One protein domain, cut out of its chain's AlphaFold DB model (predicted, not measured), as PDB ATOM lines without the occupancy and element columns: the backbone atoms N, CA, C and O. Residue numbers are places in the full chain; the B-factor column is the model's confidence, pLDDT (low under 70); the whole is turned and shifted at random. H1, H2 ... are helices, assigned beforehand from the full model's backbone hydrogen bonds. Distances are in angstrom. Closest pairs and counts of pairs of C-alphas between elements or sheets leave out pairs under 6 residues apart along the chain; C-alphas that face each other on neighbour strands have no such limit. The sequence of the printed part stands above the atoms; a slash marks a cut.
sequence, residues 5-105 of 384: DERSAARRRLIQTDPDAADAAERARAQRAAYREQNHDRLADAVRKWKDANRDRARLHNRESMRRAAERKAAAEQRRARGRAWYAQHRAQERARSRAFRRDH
ATOM      1  N   ASP A   5     179.475 144.721 242.648       72.19
ATOM      2  CA  ASP A   5     178.664 145.938 242.749       72.19
ATOM      3  C   ASP A   5     179.278 147.118 241.980       72.19
ATOM      4  O   ASP A   5     178.560 147.833 241.279       72.19
ATOM      5  N   GLU A   6     180.604 147.274 242.001       75.88
ATOM      6  CA  GLU A   6     181.311 148.316 241.239       75.88
ATOM      7  C   GLU A   6     181.167 148.117 239.730       75.88
ATOM      8  O   GLU A   6     180.893 149.069 238.998       75.88
ATOM      9  N   ARG A   7     181.253 146.869 239.255       79.25
ATOM     10  CA  ARG A   7     181.026 146.533 237.837       79.25
ATOM     11  C   ARG A   7     179.586 146.819 237.412       79.25
ATOM     12  O   ARG A   7     179.339 147.293 236.303       79.25
ATOM     13  N   SER A   8     178.627 146.570 238.303       74.94
ATOM     14  CA  SER A   8     177.208 146.844 238.064       74.94
ATOM     15  C   SER A   8     176.908 148.345 238.038       74.94
ATOM     16  O   SER A   8     176.115 148.797 237.211       74.94
ATOM     17  N   ALA A   9     177.545 149.121 238.915       77.75
ATOM     18  CA  ALA A   9     177.435 150.575 238.951       77.75
ATOM     19  C   ALA A   9     178.115 151.233 237.739       77.75
ATOM     20  O   ALA A   9     177.509 152.097 237.108       77.75
ATOM     21  N   ALA A  10     179.310 150.776 237.355       77.00
ATOM     22  CA  ALA A  10     180.024 151.240 236.165       77.00
ATOM     23  C   ALA A  10     179.219 150.978 234.883       77.00
ATOM     24  O   ALA A  10     179.063 151.871 234.056       77.00
ATOM     25  N   ARG A  11     178.598 149.799 234.765       75.62
ATOM     26  CA  ARG A  11     177.729 149.467 233.629       75.62
ATOM     27  C   ARG A  11     176.461 150.324 233.576       75.62
ATOM     28  O   ARG A  11     176.028 150.690 232.491       75.62
ATOM     29  N   ARG A  12     175.860 150.663 234.726       78.12
ATOM     30  CA  ARG A  12     174.714 151.595 234.775       78.12
ATOM     31  C   ARG A  12     175.111 153.014 234.382       78.12
ATOM     32  O   ARG A  12     174.335 153.656 233.690       78.12
ATOM     33  N   ARG A  13     176.291 153.476 234.808       79.06
ATOM     34  CA  ARG A  13     176.827 154.788 234.422       79.06
ATOM     35  C   ARG A  13     177.094 154.851 232.922       79.06
ATOM     36  O   ARG A  13     176.602 155.769 232.293       79.06
ATOM     37  N   LEU A  14     177.736 153.828 232.351       73.19
ATOM     38  CA  LEU A  14     177.992 153.736 230.911       73.19
ATOM     39  C   LEU A  14     176.693 153.798 230.087       73.19
ATOM     40  O   LEU A  14     176.608 154.567 229.144       73.19
ATOM     41  N   ILE A  15     175.649 153.070 230.506       73.50
ATOM     42  CA  ILE A  15     174.315 153.102 229.871       73.50
ATOM     43  C   ILE A  15     173.630 154.478 230.000       73.50
ATOM     44  O   ILE A  15     172.753 154.798 229.210       73.50
ATOM     45  N   GLN A  16     173.970 155.282 231.011       76.56
ATOM     46  CA  GLN A  16     173.398 156.623 231.192       76.56
ATOM     47  C   GLN A  16     174.129 157.699 230.388       76.56
ATOM     48  O   GLN A  16     173.519 158.716 230.068       76.56
ATOM     49  N   THR A  17     175.418 157.509 230.112       80.25
ATOM     50  CA  THR A  17     176.261 158.500 229.428       80.25
ATOM     51  C   THR A  17     176.417 158.246 227.934       80.25
ATOM     52  O   THR A  17     176.691 159.194 227.210       80.25
ATOM     53  N   ASP A  18     176.255 157.004 227.478       81.19
ATOM     54  CA  ASP A  18     176.450 156.609 226.084       81.19
ATOM     55  C   ASP A  18     175.121 156.100 225.479       81.19
ATOM     56  O   ASP A  18     174.617 155.050 225.908       81.19
ATOM     57  N   PRO A  19     174.513 156.841 224.529       78.50
ATOM     58  CA  PRO A  19     173.247 156.457 223.908       78.50
ATOM     59  C   PRO A  19     173.354 155.139 223.125       78.50
ATOM     60  O   PRO A  19     172.433 154.324 223.189       78.50
ATOM     61  N   ASP A  20     174.502 154.844 222.507       81.00
ATOM     62  CA  ASP A  20     174.704 153.594 221.764       81.00
ATOM     63  C   ASP A  20     174.772 152.391 222.717       81.00
ATOM     64  O   ASP A  20     174.258 151.299 222.428       81.00
ATOM     65  N   ALA A  21     175.336 152.594 223.914       78.75
ATOM     66  CA  ALA A  21     175.335 151.595 224.979       78.75
ATOM     67  C   ALA A  21     173.929 151.349 225.558       78.75
ATOM     68  O   ALA A  21     173.626 150.221 225.977       78.75
ATOM     69  N   ALA A  22     173.061 152.367 225.580       78.81
ATOM     70  CA  ALA A  22     171.662 152.230 225.981       78.81
ATOM     71  C   ALA A  22     170.861 151.408 224.957       78.81
ATOM     72  O   ALA A  22     170.217 150.424 225.342       78.81
ATOM     73  N   ASP A  23     171.003 151.716 223.669       82.69
ATOM     74  CA  ASP A  23     170.324 151.017 222.573       82.69
ATOM     75  C   ASP A  23     170.803 149.568 222.424       82.69
ATOM     76  O   ASP A  23     170.018 148.642 222.184       82.69
ATOM     77  N   ALA A  24     172.101 149.311 222.609       84.81
ATOM     78  CA  ALA A  24     172.637 147.952 222.668       84.81
ATOM     79  C   ALA A  24     172.080 147.169 223.873       84.81
ATOM     80  O   ALA A  24     171.762 145.978 223.764       84.81
ATOM     81  N   ALA A  25     171.916 147.822 225.030       85.00
ATOM     82  CA  ALA A  25     171.327 147.198 226.210       85.00
ATOM     83  C   ALA A  25     169.833 146.892 226.024       85.00
ATOM     84  O   ALA A  25     169.374 145.849 226.502       85.00
ATOM     85  N   GLU A  26     169.086 147.754 225.335       86.69
ATOM     86  CA  GLU A  26     167.680 147.529 225.000       86.69
ATOM     87  C   GLU A  26     167.513 146.385 223.996       86.69
ATOM     88  O   GLU A  26     166.773 145.441 224.283       86.69
ATOM     89  N   ARG A  27     168.294 146.364 222.908       90.25
ATOM     90  CA  ARG A  27     168.326 145.238 221.953       90.25
ATOM     91  C   ARG A  27     168.652 143.915 222.643       90.25
ATOM     92  O   ARG A  27     167.957 142.919 222.446       90.25
ATOM     93  N   ALA A  28     169.631 143.907 223.547       89.12
ATOM     94  CA  ALA A  28     169.974 142.719 224.327       89.12
ATOM     95  C   ALA A  28     168.884 142.305 225.339       89.12
ATOM     96  O   ALA A  28     168.848 141.143 225.759       89.12
ATOM     97  N   ARG A  29     168.021 143.228 225.794       88.94
ATOM     98  CA  ARG A  29     166.839 142.908 226.616       88.94
ATOM     99  C   ARG A  29     165.719 142.342 225.750       88.94
ATOM    100  O   ARG A  29     165.161 141.319 226.136       88.94
ATOM    101  N   ALA A  30     165.446 142.957 224.600       91.69
ATOM    102  CA  ALA A  30     164.441 142.509 223.642       91.69
ATOM    103  C   ALA A  30     164.750 141.095 223.131       91.69
ATOM    104  O   ALA A  30     163.899 140.216 223.220       91.69
ATOM    105  N   GLN A  31     165.998 140.821 222.738       93.31
ATOM    106  CA  GLN A  31     166.439 139.479 222.339       93.31
ATOM    107  C   GLN A  31     166.280 138.450 223.468       93.31
ATOM    108  O   GLN A  31     165.798 137.344 223.243       93.31
ATOM    109  N   ARG A  32     166.631 138.811 224.712       93.69
ATOM    110  CA  ARG A  32     166.424 137.928 225.874       93.69
ATOM    111  C   ARG A  32     164.947 137.700 226.187       93.69
ATOM    112  O   ARG A  32     164.614 136.622 226.673       93.69
ATOM    113  N   ALA A  33     164.086 138.690 225.963       92.56
ATOM    114  CA  ALA A  33     162.643 138.551 226.125       92.56
ATOM    115  C   ALA A  33     162.063 137.623 225.047       92.56
ATOM    116  O   ALA A  33     161.440 136.629 225.406       92.56
ATOM    117  N   ALA A  34     162.390 137.863 223.774       94.06
ATOM    118  CA  ALA A  34     161.985 137.021 222.648       94.06
ATOM    119  C   ALA A  34     162.452 135.567 222.825       94.06
ATOM    120  O   ALA A  34     161.669 134.637 222.660       94.06
ATOM    121  N   TYR A  35     163.696 135.354 223.270       94.25
ATOM    122  CA  TYR A  35     164.200 134.014 223.574       94.25
ATOM    123  C   TYR A  35     163.402 133.326 224.691       94.25
ATOM    124  O   TYR A  35     163.109 132.136 224.586       94.25
ATOM    125  N   ARG A  36     163.043 134.049 225.763       94.81
ATOM    126  CA  ARG A  36     162.228 133.499 226.864       94.81
ATOM    127  C   ARG A  36     160.811 133.164 226.428       94.81
ATOM    128  O   ARG A  36     160.259 132.213 226.960       94.81
ATOM    129  N   GLU A  37     160.240 133.947 225.521       93.69
ATOM    130  CA  GLU A  37     158.905 133.715 224.976       93.69
ATOM    131  C   GLU A  37     158.902 132.483 224.064       93.69
ATOM    132  O   GLU A  37     158.148 131.546 224.305       93.69
ATOM    133  N   GLN A  38     159.841 132.409 223.117       94.31
ATOM    134  CA  GLN A  38     159.995 131.268 222.205       94.31
ATOM    135  C   GLN A  38     160.386 129.963 222.921       94.31
ATOM    136  O   GLN A  38     160.031 128.880 222.468       94.31
ATOM    137  N   ASN A  39     161.120 130.046 224.036       94.50
ATOM    138  CA  ASN A  39     161.588 128.884 224.804       94.50
ATOM    139  C   ASN A  39     160.911 128.773 226.175       94.50
ATOM    140  O   ASN A  39     161.498 128.199 227.099       94.50
ATOM    141  N   HIS A  40     159.709 129.334 226.335       94.19
ATOM    142  CA  HIS A  40     159.027 129.399 227.626       94.19
ATOM    143  C   HIS A  40     158.907 128.017 228.279       94.19
ATOM    144  O   HIS A  40     159.340 127.828 229.418       94.19
ATOM    145  N   ASP A  41     158.415 127.032 227.529       94.94
ATOM    146  CA  ASP A  41     158.152 125.691 228.052       94.94
ATOM    147  C   ASP A  41     159.448 124.937 228.356       94.94
ATOM    148  O   ASP A  41     159.600 124.362 229.433       94.94
ATOM    149  N   ARG A  42     160.457 125.059 227.485       94.94
ATOM    150  CA  ARG A  42     161.789 124.478 227.708       94.94
ATOM    151  C   ARG A  42     162.458 125.042 228.965       94.94
ATOM    152  O   ARG A  42     163.078 124.296 229.727       94.94
ATOM    153  N   LEU A  43     162.345 126.351 229.196       94.06
ATOM    154  CA  LEU A  43     162.856 127.002 230.404       94.06
ATOM    155  C   LEU A  43     162.052 126.588 231.642       94.06
ATOM    156  O   LEU A  43     162.647 126.327 232.689       94.06
ATOM    157  N   ALA A  44     160.727 126.492 231.533       93.19
ATOM    158  CA  ALA A  44     159.861 126.043 232.618       93.19
ATOM    159  C   ALA A  44     160.177 124.598 233.036       93.19
ATOM    160  O   ALA A  44     160.294 124.322 234.232       93.19
ATOM    161  N   ASP A  45     160.399 123.705 232.072       94.56
ATOM    162  CA  ASP A  45     160.782 122.313 232.307       94.56
ATOM    163  C   ASP A  45     162.182 122.190 232.901       94.56
ATOM    164  O   ASP A  45     162.381 121.434 233.853       94.56
ATOM    165  N   ALA A  46     163.151 122.968 232.412       94.94
ATOM    166  CA  ALA A  46     164.487 123.020 233.001       94.94
ATOM    167  C   ALA A  46     164.441 123.497 234.464       94.94
ATOM    168  O   ALA A  46     165.069 122.897 235.339       94.94
ATOM    169  N   VAL A  47     163.639 124.527 234.758       94.00
ATOM    170  CA  VAL A  47     163.415 125.012 236.128       94.00
ATOM    171  C   VAL A  47     162.705 123.961 236.980       94.00
ATOM    172  O   VAL A  47     163.046 123.815 238.155       94.00
ATOM    173  N   ARG A  48     161.735 123.224 236.426       93.25
ATOM    174  CA  ARG A  48     161.018 122.152 237.131       93.25
ATOM    175  C   ARG A  48     161.963 121.010 237.493       93.25
ATOM    176  O   ARG A  48     162.104 120.721 238.675       93.25
ATOM    177  N   LYS A  49     162.710 120.477 236.521       95.69
ATOM    178  CA  LYS A  49     163.732 119.436 236.737       95.69
ATOM    179  C   LYS A  49     164.773 119.871 237.764       95.69
ATOM    180  O   LYS A  49     165.108 119.108 238.665       95.69
ATOM    181  N   TRP A  50     165.245 121.117 237.680       94.69
ATOM    182  CA  TRP A  50     166.182 121.654 238.663       94.69
ATOM    183  C   TRP A  50     165.569 121.721 240.066       94.69
ATOM    184  O   TRP A  50     166.223 121.314 241.025       94.69
ATOM    185  N   LYS A  51     164.324 122.199 240.204       91.25
ATOM    186  CA  LYS A  51     163.612 122.264 241.491       91.25
ATOM    187  C   LYS A  51     163.349 120.882 242.080       91.25
ATOM    188  O   LYS A  51     163.478 120.738 243.291       91.25
ATOM    189  N   ASP A  52     163.003 119.904 241.252       92.56
ATOM    190  CA  ASP A  52     162.753 118.531 241.687       92.56
ATOM    191  C   ASP A  52     164.053 117.876 242.178       92.56
ATOM    192  O   ASP A  52     164.074 117.305 243.266       92.56
ATOM    193  N   ALA A  53     165.162 118.075 241.455       94.69
ATOM    194  CA  ALA A  53     166.489 117.606 241.860       94.69
ATOM    195  C   ALA A  53     167.083 118.374 243.062       94.69
ATOM    196  O   ALA A  53     167.917 117.840 243.785       94.69
ATOM    197  N   ASN A  54     166.673 119.628 243.295       95.00
ATOM    198  CA  ASN A  54     167.233 120.519 244.324       95.00
ATOM    199  C   ASN A  54     166.165 121.024 245.307       95.00
ATOM    200  O   ASN A  54     166.188 122.187 245.730       95.00
ATOM    201  N   ARG A  55     165.211 120.165 245.673       93.00
ATOM    202  CA  ARG A  55     164.025 120.553 246.453       93.00
ATOM    203  C   ARG A  55     164.371 121.255 247.766       93.00
ATOM    204  O   ARG A  55     163.767 122.279 248.097       93.00
ATOM    205  N   ASP A  56     165.370 120.761 248.489       92.25
ATOM    206  CA  ASP A  56     165.760 121.337 249.779       92.25
ATOM    207  C   ASP A  56     166.534 122.648 249.627       92.25
ATOM    208  O   ASP A  56     166.265 123.614 250.345       92.25
ATOM    209  N   ARG A  57     167.388 122.760 248.605       91.88
ATOM    210  CA  ARG A  57     168.070 124.019 248.274       91.88
ATOM    211  C   ARG A  57     167.079 125.108 247.853       91.88
ATOM    212  O   ARG A  57     167.212 126.259 248.268       91.88
ATOM    213  N   ALA A  58     166.045 124.751 247.090       88.75
ATOM    214  CA  ALA A  58     164.971 125.668 246.717       88.75
ATOM    215  C   ALA A  58     164.168 126.147 247.941       88.75
ATOM    216  O   ALA A  58     163.833 127.333 248.036       88.75
ATOM    217  N   ARG A  59     163.902 125.259 248.911       91.69
ATOM    218  CA  ARG A  59     163.254 125.613 250.187       91.69
ATOM    219  C   ARG A  59     164.110 126.563 251.022       91.69
ATOM    220  O   ARG A  59     163.572 127.542 251.537       91.69
ATOM    221  N   LEU A  60     165.416 126.318 251.129       93.75
ATOM    222  CA  LEU A  60     166.342 127.204 251.842       93.75
ATOM    223  C   LEU A  60     166.386 128.595 251.201       93.75
ATOM    224  O   LEU A  60     166.165 129.590 251.888       93.75
ATOM    225  N   HIS A  61     166.543 128.671 249.877       92.00
ATOM    226  CA  HIS A  61     166.540 129.950 249.164       92.00
ATOM    227  C   HIS A  61     165.208 130.703 249.324       92.00
ATOM    228  O   HIS A  61     165.193 131.926 249.482       92.00
ATOM    229  N   ASN A  62     164.073 129.994 249.328       93.38
ATOM    230  CA  ASN A  62     162.769 130.600 249.597       93.38
ATOM    231  C   ASN A  62     162.683 131.155 251.031       93.38
ATOM    232  O   ASN A  62     162.308 132.315 251.202       93.38
ATOM    233  N   ARG A  63     163.102 130.378 252.042       95.62
ATOM    234  CA  ARG A  63     163.157 130.824 253.446       95.62
ATOM    235  C   ARG A  63     164.022 132.070 253.604       95.62
ATOM    236  O   ARG A  63     163.584 133.038 254.219       95.62
ATOM    237  N   GLU A  64     165.206 132.092 253.001       95.31
ATOM    238  CA  GLU A  64     166.080 133.266 253.019       95.31
ATOM    239  C   GLU A  64     165.475 134.465 252.285       95.31
ATOM    240  O   GLU A  64     165.557 135.591 252.770       95.31
ATOM    241  N   SER A  65     164.844 134.250 251.128       94.50
ATOM    242  CA  SER A  65     164.151 135.307 250.387       94.50
ATOM    243  C   SER A  65     163.027 135.924 251.225       94.50
ATOM    244  O   SER A  65     162.908 137.149 251.296       94.50
ATOM    245  N   MET A  66     162.241 135.090 251.912       95.31
ATOM    246  CA  MET A  66     161.198 135.538 252.835       95.31
ATOM    247  C   MET A  66     161.789 136.277 254.039       95.31
ATOM    248  O   MET A  66     161.268 137.331 254.405       95.31
ATOM    249  N   ARG A  67     162.913 135.803 254.595       96.50
ATOM    250  CA  ARG A  67     163.639 136.478 255.683       96.50
ATOM    251  C   ARG A  67     164.107 137.875 255.264       96.50
ATOM    252  O   ARG A  67     163.736 138.854 255.904       96.50
ATOM    253  N   ARG A  68     164.795 137.998 254.122       95.69
ATOM    254  CA  ARG A  68     165.242 139.294 253.566       95.69
ATOM    255  C   ARG A  68     164.066 140.224 253.248       95.69
ATOM    256  O   ARG A  68     164.152 141.439 253.420       95.69
ATOM    257  N   ALA A  69     162.949 139.690 252.751       95.19
ATOM    258  CA  ALA A  69     161.742 140.481 252.508       95.19
ATOM    259  C   ALA A  69     161.128 141.010 253.816       95.19
ATOM    260  O   ALA A  69     160.755 142.185 253.881       95.19
ATOM    261  N   ALA A  70     161.075 140.176 254.859       93.75
ATOM    262  CA  ALA A  70     160.609 140.563 256.185       93.75
ATOM    263  C   ALA A  70     161.520 141.625 256.822       93.75
ATOM    264  O   ALA A  70     161.014 142.642 257.291       93.75
ATOM    265  N   GLU A  71     162.842 141.459 256.745       95.31
ATOM    266  CA  GLU A  71     163.834 142.438 257.213       95.31
ATOM    267  C   GLU A  71     163.666 143.793 256.508       95.31
ATOM    268  O   GLU A  71     163.572 144.833 257.161       95.31
ATOM    269  N   ARG A  72     163.524 143.806 255.172       95.69
ATOM    270  CA  ARG A  72     163.270 145.046 254.412       95.69
ATOM    271  C   ARG A  72     161.969 145.724 254.828       95.69
ATOM    272  O   ARG A  72     161.927 146.951 254.936       95.69
ATOM    273  N   LYS A  73     160.911 144.944 255.067       95.00
ATOM    274  CA  LYS A  73     159.620 145.460 255.540       95.00
ATOM    275  C   LYS A  73     159.741 146.039 256.951       95.00
ATOM    276  O   LYS A  73     159.245 147.140 257.180       95.00
ATOM    277  N   ALA A  74     160.428 145.348 257.859       95.12
ATOM    278  CA  ALA A  74     160.671 145.804 259.223       95.12
ATOM    279  C   ALA A  74     161.497 147.097 259.244       95.12
ATOM    280  O   ALA A  74     161.087 148.075 259.863       95.12
ATOM    281  N   ALA A  75     162.592 147.159 258.483       95.62
ATOM    282  CA  ALA A  75     163.412 148.361 258.356       95.62
ATOM    283  C   ALA A  75     162.623 149.540 257.758       95.62
ATOM    284  O   ALA A  75     162.741 150.675 258.221       95.62
ATOM    285  N   ALA A  76     161.785 149.292 256.745       95.94
ATOM    286  CA  ALA A  76     160.911 150.318 256.184       95.94
ATOM    287  C   ALA A  76     159.889 150.827 257.212       95.94
ATOM    288  O   ALA A  76     159.664 152.034 257.294       95.94
ATOM    289  N   GLU A  77     159.302 149.938 258.013       95.19
ATOM    290  CA  GLU A  77     158.347 150.332 259.046       95.19
ATOM    291  C   GLU A  77     159.018 151.093 260.190       95.19
ATOM    292  O   GLU A  77     158.485 152.109 260.625       95.19
ATOM    293  N   GLN A  78     160.224 150.698 260.604       94.94
ATOM    294  CA  GLN A  78     161.018 151.457 261.571       94.94
ATOM    295  C   GLN A  78     161.346 152.862 261.054       94.94
ATOM    296  O   GLN A  78     161.172 153.836 261.785       94.94
ATOM    297  N   ARG A  79     161.752 153.007 259.783       95.88
ATOM    298  CA  ARG A  79     161.965 154.333 259.172       95.88
ATOM    299  C   ARG A  79     160.689 155.174 259.180       95.88
ATOM    300  O   ARG A  79     160.742 156.350 259.531       95.88
ATOM    301  N   ARG A  80     159.535 154.583 258.852       94.44
ATOM    302  CA  ARG A  80     158.240 155.280 258.934       94.44
ATOM    303  C   ARG A  80     157.884 155.656 260.366       94.44
ATOM    304  O   ARG A  80     157.420 156.766 260.583       94.44
ATOM    305  N   ALA A  81     158.106 154.771 261.333       94.00
ATOM    306  CA  ALA A  81     157.844 155.030 262.744       94.00
ATOM    307  C   ALA A  81     158.704 156.186 263.267       94.00
ATOM    308  O   ALA A  81     158.161 157.105 263.875       94.00
ATOM    309  N   ARG A  82     160.002 156.203 262.940       94.88
ATOM    310  CA  ARG A  82     160.899 157.330 263.236       94.88
ATOM    311  C   ARG A  82     160.416 158.621 262.576       94.88
ATOM    312  O   ARG A  82     160.333 159.640 263.246       94.88
ATOM    313  N   GLY A  83     160.012 158.568 261.305       93.69
ATOM    314  CA  GLY A  83     159.433 159.722 260.610       93.69
ATOM    315  C   GLY A  83     158.142 160.235 261.262       93.69
ATOM    316  O   GLY A  83     157.968 161.441 261.413       93.69
ATOM    317  N   ARG A  84     157.257 159.334 261.711       93.38
ATOM    318  CA  ARG A  84     156.036 159.688 262.453       93.38
ATOM    319  C   ARG A  84     156.361 160.318 263.806       93.38
ATOM    320  O   ARG A  84     155.749 161.323 264.145       93.38
ATOM    321  N   ALA A  85     157.314 159.756 264.550       93.12
ATOM    322  CA  ALA A  85     157.757 160.289 265.837       93.12
ATOM    323  C   ALA A  85     158.379 161.684 265.677       93.12
ATOM    324  O   ALA A  85     157.988 162.617 266.375       93.12
ATOM    325  N   TRP A  86     159.258 161.852 264.687       94.88
ATOM    326  CA  TRP A  86     159.852 163.144 264.359       94.88
ATOM    327  C   TRP A  86     158.781 164.173 263.977       94.88
ATOM    328  O   TRP A  86     158.757 165.268 264.534       94.88
ATOM    329  N   TYR A  87     157.833 163.811 263.102       92.81
ATOM    330  CA  TYR A  87     156.739 164.704 262.711       92.81
ATOM    331  C   TYR A  87     155.802 165.036 263.878       92.81
ATOM    332  O   TYR A  87     155.276 166.142 263.937       92.81
ATOM    333  N   ALA A  88     155.578 164.105 264.809       91.94
ATOM    334  CA  ALA A  88     154.774 164.358 266.001       91.94
ATOM    335  C   ALA A  88     155.426 165.420 266.900       91.94
ATOM    336  O   ALA A  88     154.741 166.348 267.320       91.94
ATOM    337  N   GLN A  89     156.742 165.325 267.111       94.12
ATOM    338  CA  GLN A  89     157.521 166.292 267.893       94.12
ATOM    339  C   GLN A  89     157.627 167.660 267.194       94.12
ATOM    340  O   GLN A  89     157.487 168.696 267.834       94.12
ATOM    341  N   HIS A  90     157.782 167.681 265.867       94.00
ATOM    342  CA  HIS A  90     158.030 168.909 265.092       94.00
ATOM    343  C   HIS A  90     156.786 169.425 264.355       94.00
ATOM    344  O   HIS A  90     156.869 170.255 263.445       94.00
ATOM    345  N   ARG A  91     155.592 168.962 264.743       93.44
ATOM    346  CA  ARG A  91     154.341 169.229 264.017       93.44
ATOM    347  C   ARG A  91     154.038 170.717 263.873       93.44
ATOM    348  O   ARG A  91     153.517 171.145 262.843       93.44
ATOM    349  N   ALA A  92     154.300 171.492 264.923       92.25
ATOM    350  CA  ALA A  92     154.052 172.929 264.935       92.25
ATOM    351  C   ALA A  92     154.992 173.665 263.971       92.25
ATOM    352  O   ALA A  92     154.518 174.449 263.149       92.25
ATOM    353  N   GLN A  93     156.286 173.338 264.012       93.88
ATOM    354  CA  GLN A  93     157.313 173.929 263.152       93.88
ATOM    355  C   GLN A  93     157.049 173.617 261.675       93.88
ATOM    356  O   GLN A  93     157.024 174.525 260.849       93.88
ATOM    357  N   GLU A  94     156.727 172.366 261.339       93.06
ATOM    358  CA  GLU A  94     156.462 171.981 259.950       93.06
ATOM    359  C   GLU A  94     155.173 172.624 259.410       93.06
ATOM    360  O   GLU A  94     155.095 173.045 258.254       93.06
ATOM    361  N   ARG A  95     154.151 172.790 260.263       93.00
ATOM    362  CA  ARG A  95     152.955 173.571 259.912       93.00
ATOM    363  C   ARG A  95     153.281 175.044 259.702       93.00
ATOM    364  O   ARG A  95     152.721 175.632 258.780       93.00
ATOM    365  N   ALA A  96     154.127 175.640 260.539       94.62
ATOM    366  CA  ALA A  96     154.551 177.030 260.390       94.62
ATOM    367  C   ALA A  96     155.326 177.219 259.081       94.62
ATOM    368  O   ALA A  96     154.954 178.071 258.278       94.62
ATOM    369  N   ARG A  97     156.290 176.337 258.793       94.69
ATOM    370  CA  ARG A  97     157.040 176.306 257.531       94.69
ATOM    371  C   ARG A  97     156.123 176.147 256.321       94.69
ATOM    372  O   ARG A  97     156.248 176.888 255.353       94.69
ATOM    373  N   SER A  98     155.161 175.222 256.374       93.06
ATOM    374  CA  SER A  98     154.200 175.023 255.282       93.06
ATOM    375  C   SER A  98     153.287 176.239 255.077       93.06
ATOM    376  O   SER A  98     152.980 176.584 253.937       93.06
ATOM    377  N   ARG A  99     152.860 176.914 256.156       94.56
ATOM    378  CA  ARG A  99     152.093 178.168 256.062       94.56
ATOM    379  C   ARG A  99     152.929 179.295 255.461       94.56
ATOM    380  O   ARG A  99     152.434 179.946 254.549       94.56
ATOM    381  N   ALA A 100     154.167 179.476 255.927       96.56
ATOM    382  CA  ALA A 100     155.105 180.455 255.379       96.56
ATOM    383  C   ALA A 100     155.318 180.209 253.881       96.56
ATOM    384  O   ALA A 100     155.033 181.081 253.077       96.56
ATOM    385  N   PHE A 101     155.614 178.970 253.480       96.00
ATOM    386  CA  PHE A 101     155.764 178.615 252.067       96.00
ATOM    387  C   PHE A 101     154.526 178.950 251.219       96.00
ATOM    388  O   PHE A 101     154.654 179.458 250.111       96.00
ATOM    389  N   ARG A 102     153.310 178.679 251.717       96.19
ATOM    390  CA  ARG A 102     152.075 179.020 250.983       96.19
ATOM    391  C   ARG A 102     151.843 180.523 250.868       96.19
ATOM    392  O   ARG A 102     151.256 180.944 249.876       96.19
ATOM    393  N   ARG A 103     152.246 181.290 251.881       95.62
ATOM    394  CA  ARG A 103     152.146 182.752 251.895       95.62
ATOM    395  C   ARG A 103     153.175 183.376 250.956       95.62
ATOM    396  O   ARG A 103     152.814 184.239 250.171       95.62
ATOM    397  N   ASP A 104     154.412 182.899 251.017       97.12
ATOM    398  CA  ASP A 104     155.550 183.495 250.318       97.12
ATOM    399  C   ASP A 104     155.626 183.016 248.847       97.12
ATOM    400  O   ASP A 104     156.177 183.698 247.988       97.12
ATOM    401  N   HIS A 105     155.017 181.864 248.516       96.19
ATOM    402  CA  HIS A 105     154.995 181.299 247.157       96.19
ATOM    403  C   HIS A 105     153.602 180.809 246.702       96.19
ATOM    404  O   HIS A 105     153.433 179.625 246.373       96.19
TER     405      HIS A 105
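This is residues 5 to 105 of the 384 residues of an uncharacterized protein of uncultured Microbacterium sp (UniProt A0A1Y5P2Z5). Five helices joined end to end make an open, angular frame with an empty middle: long H4 is one side, H3 and H5 turn off its two ends, H2 continues from H3, and H1 folds back from H2 at a corner. The printed part has 101 residues, with named helices H1 to H5 in chain order and no named strand: all helix. It is extended, with a radius of gyration of the C-alphas of 24.1 A and spans of 63 by 43 by 26 A.

H1, residues 5 to 17, and H2, residues 19 to 38, touch only at the corner, where the closest C-alphas, of Ile 15 and Ala 22, are 4.8 A apart; their tilt of 67 degrees, opposite ways, is only just steep. H3, residues 40 to 53, is close to but not clearly touching H2, about perpendicular at 75 degrees; the closest C-alphas, of Arg 36 and Leu 43, are 7.4 A apart. H4, residues 55 to 89, is likewise close to but not clearly touching H3, at 79 degrees, with C-alphas 51 and 58 closest at 6.4 A. H5, residues 91 to 104, is close to but not clearly touching H4, only just about perpendicular at 73 degrees, with C-alphas 87 and 94 closest at 7.8 A. Every O i to N i+4 pair is within hydrogen-bond range in H1 to H5.

H1 begins at C-alpha 5 (178.664, 145.938, 242.749) and measures 18.5 A, H2 28.5 A, H3 19.9 A, H4 50.9 A and H5 19.8 A, ending at C-alpha 104 (155.550, 183.495, 250.318).

The farthest C-alphas, of Ala 53 and Arg 103, are 67.5 A apart. The four links are tight, the printed part has no cut, and no printed residue is under pLDDT 70.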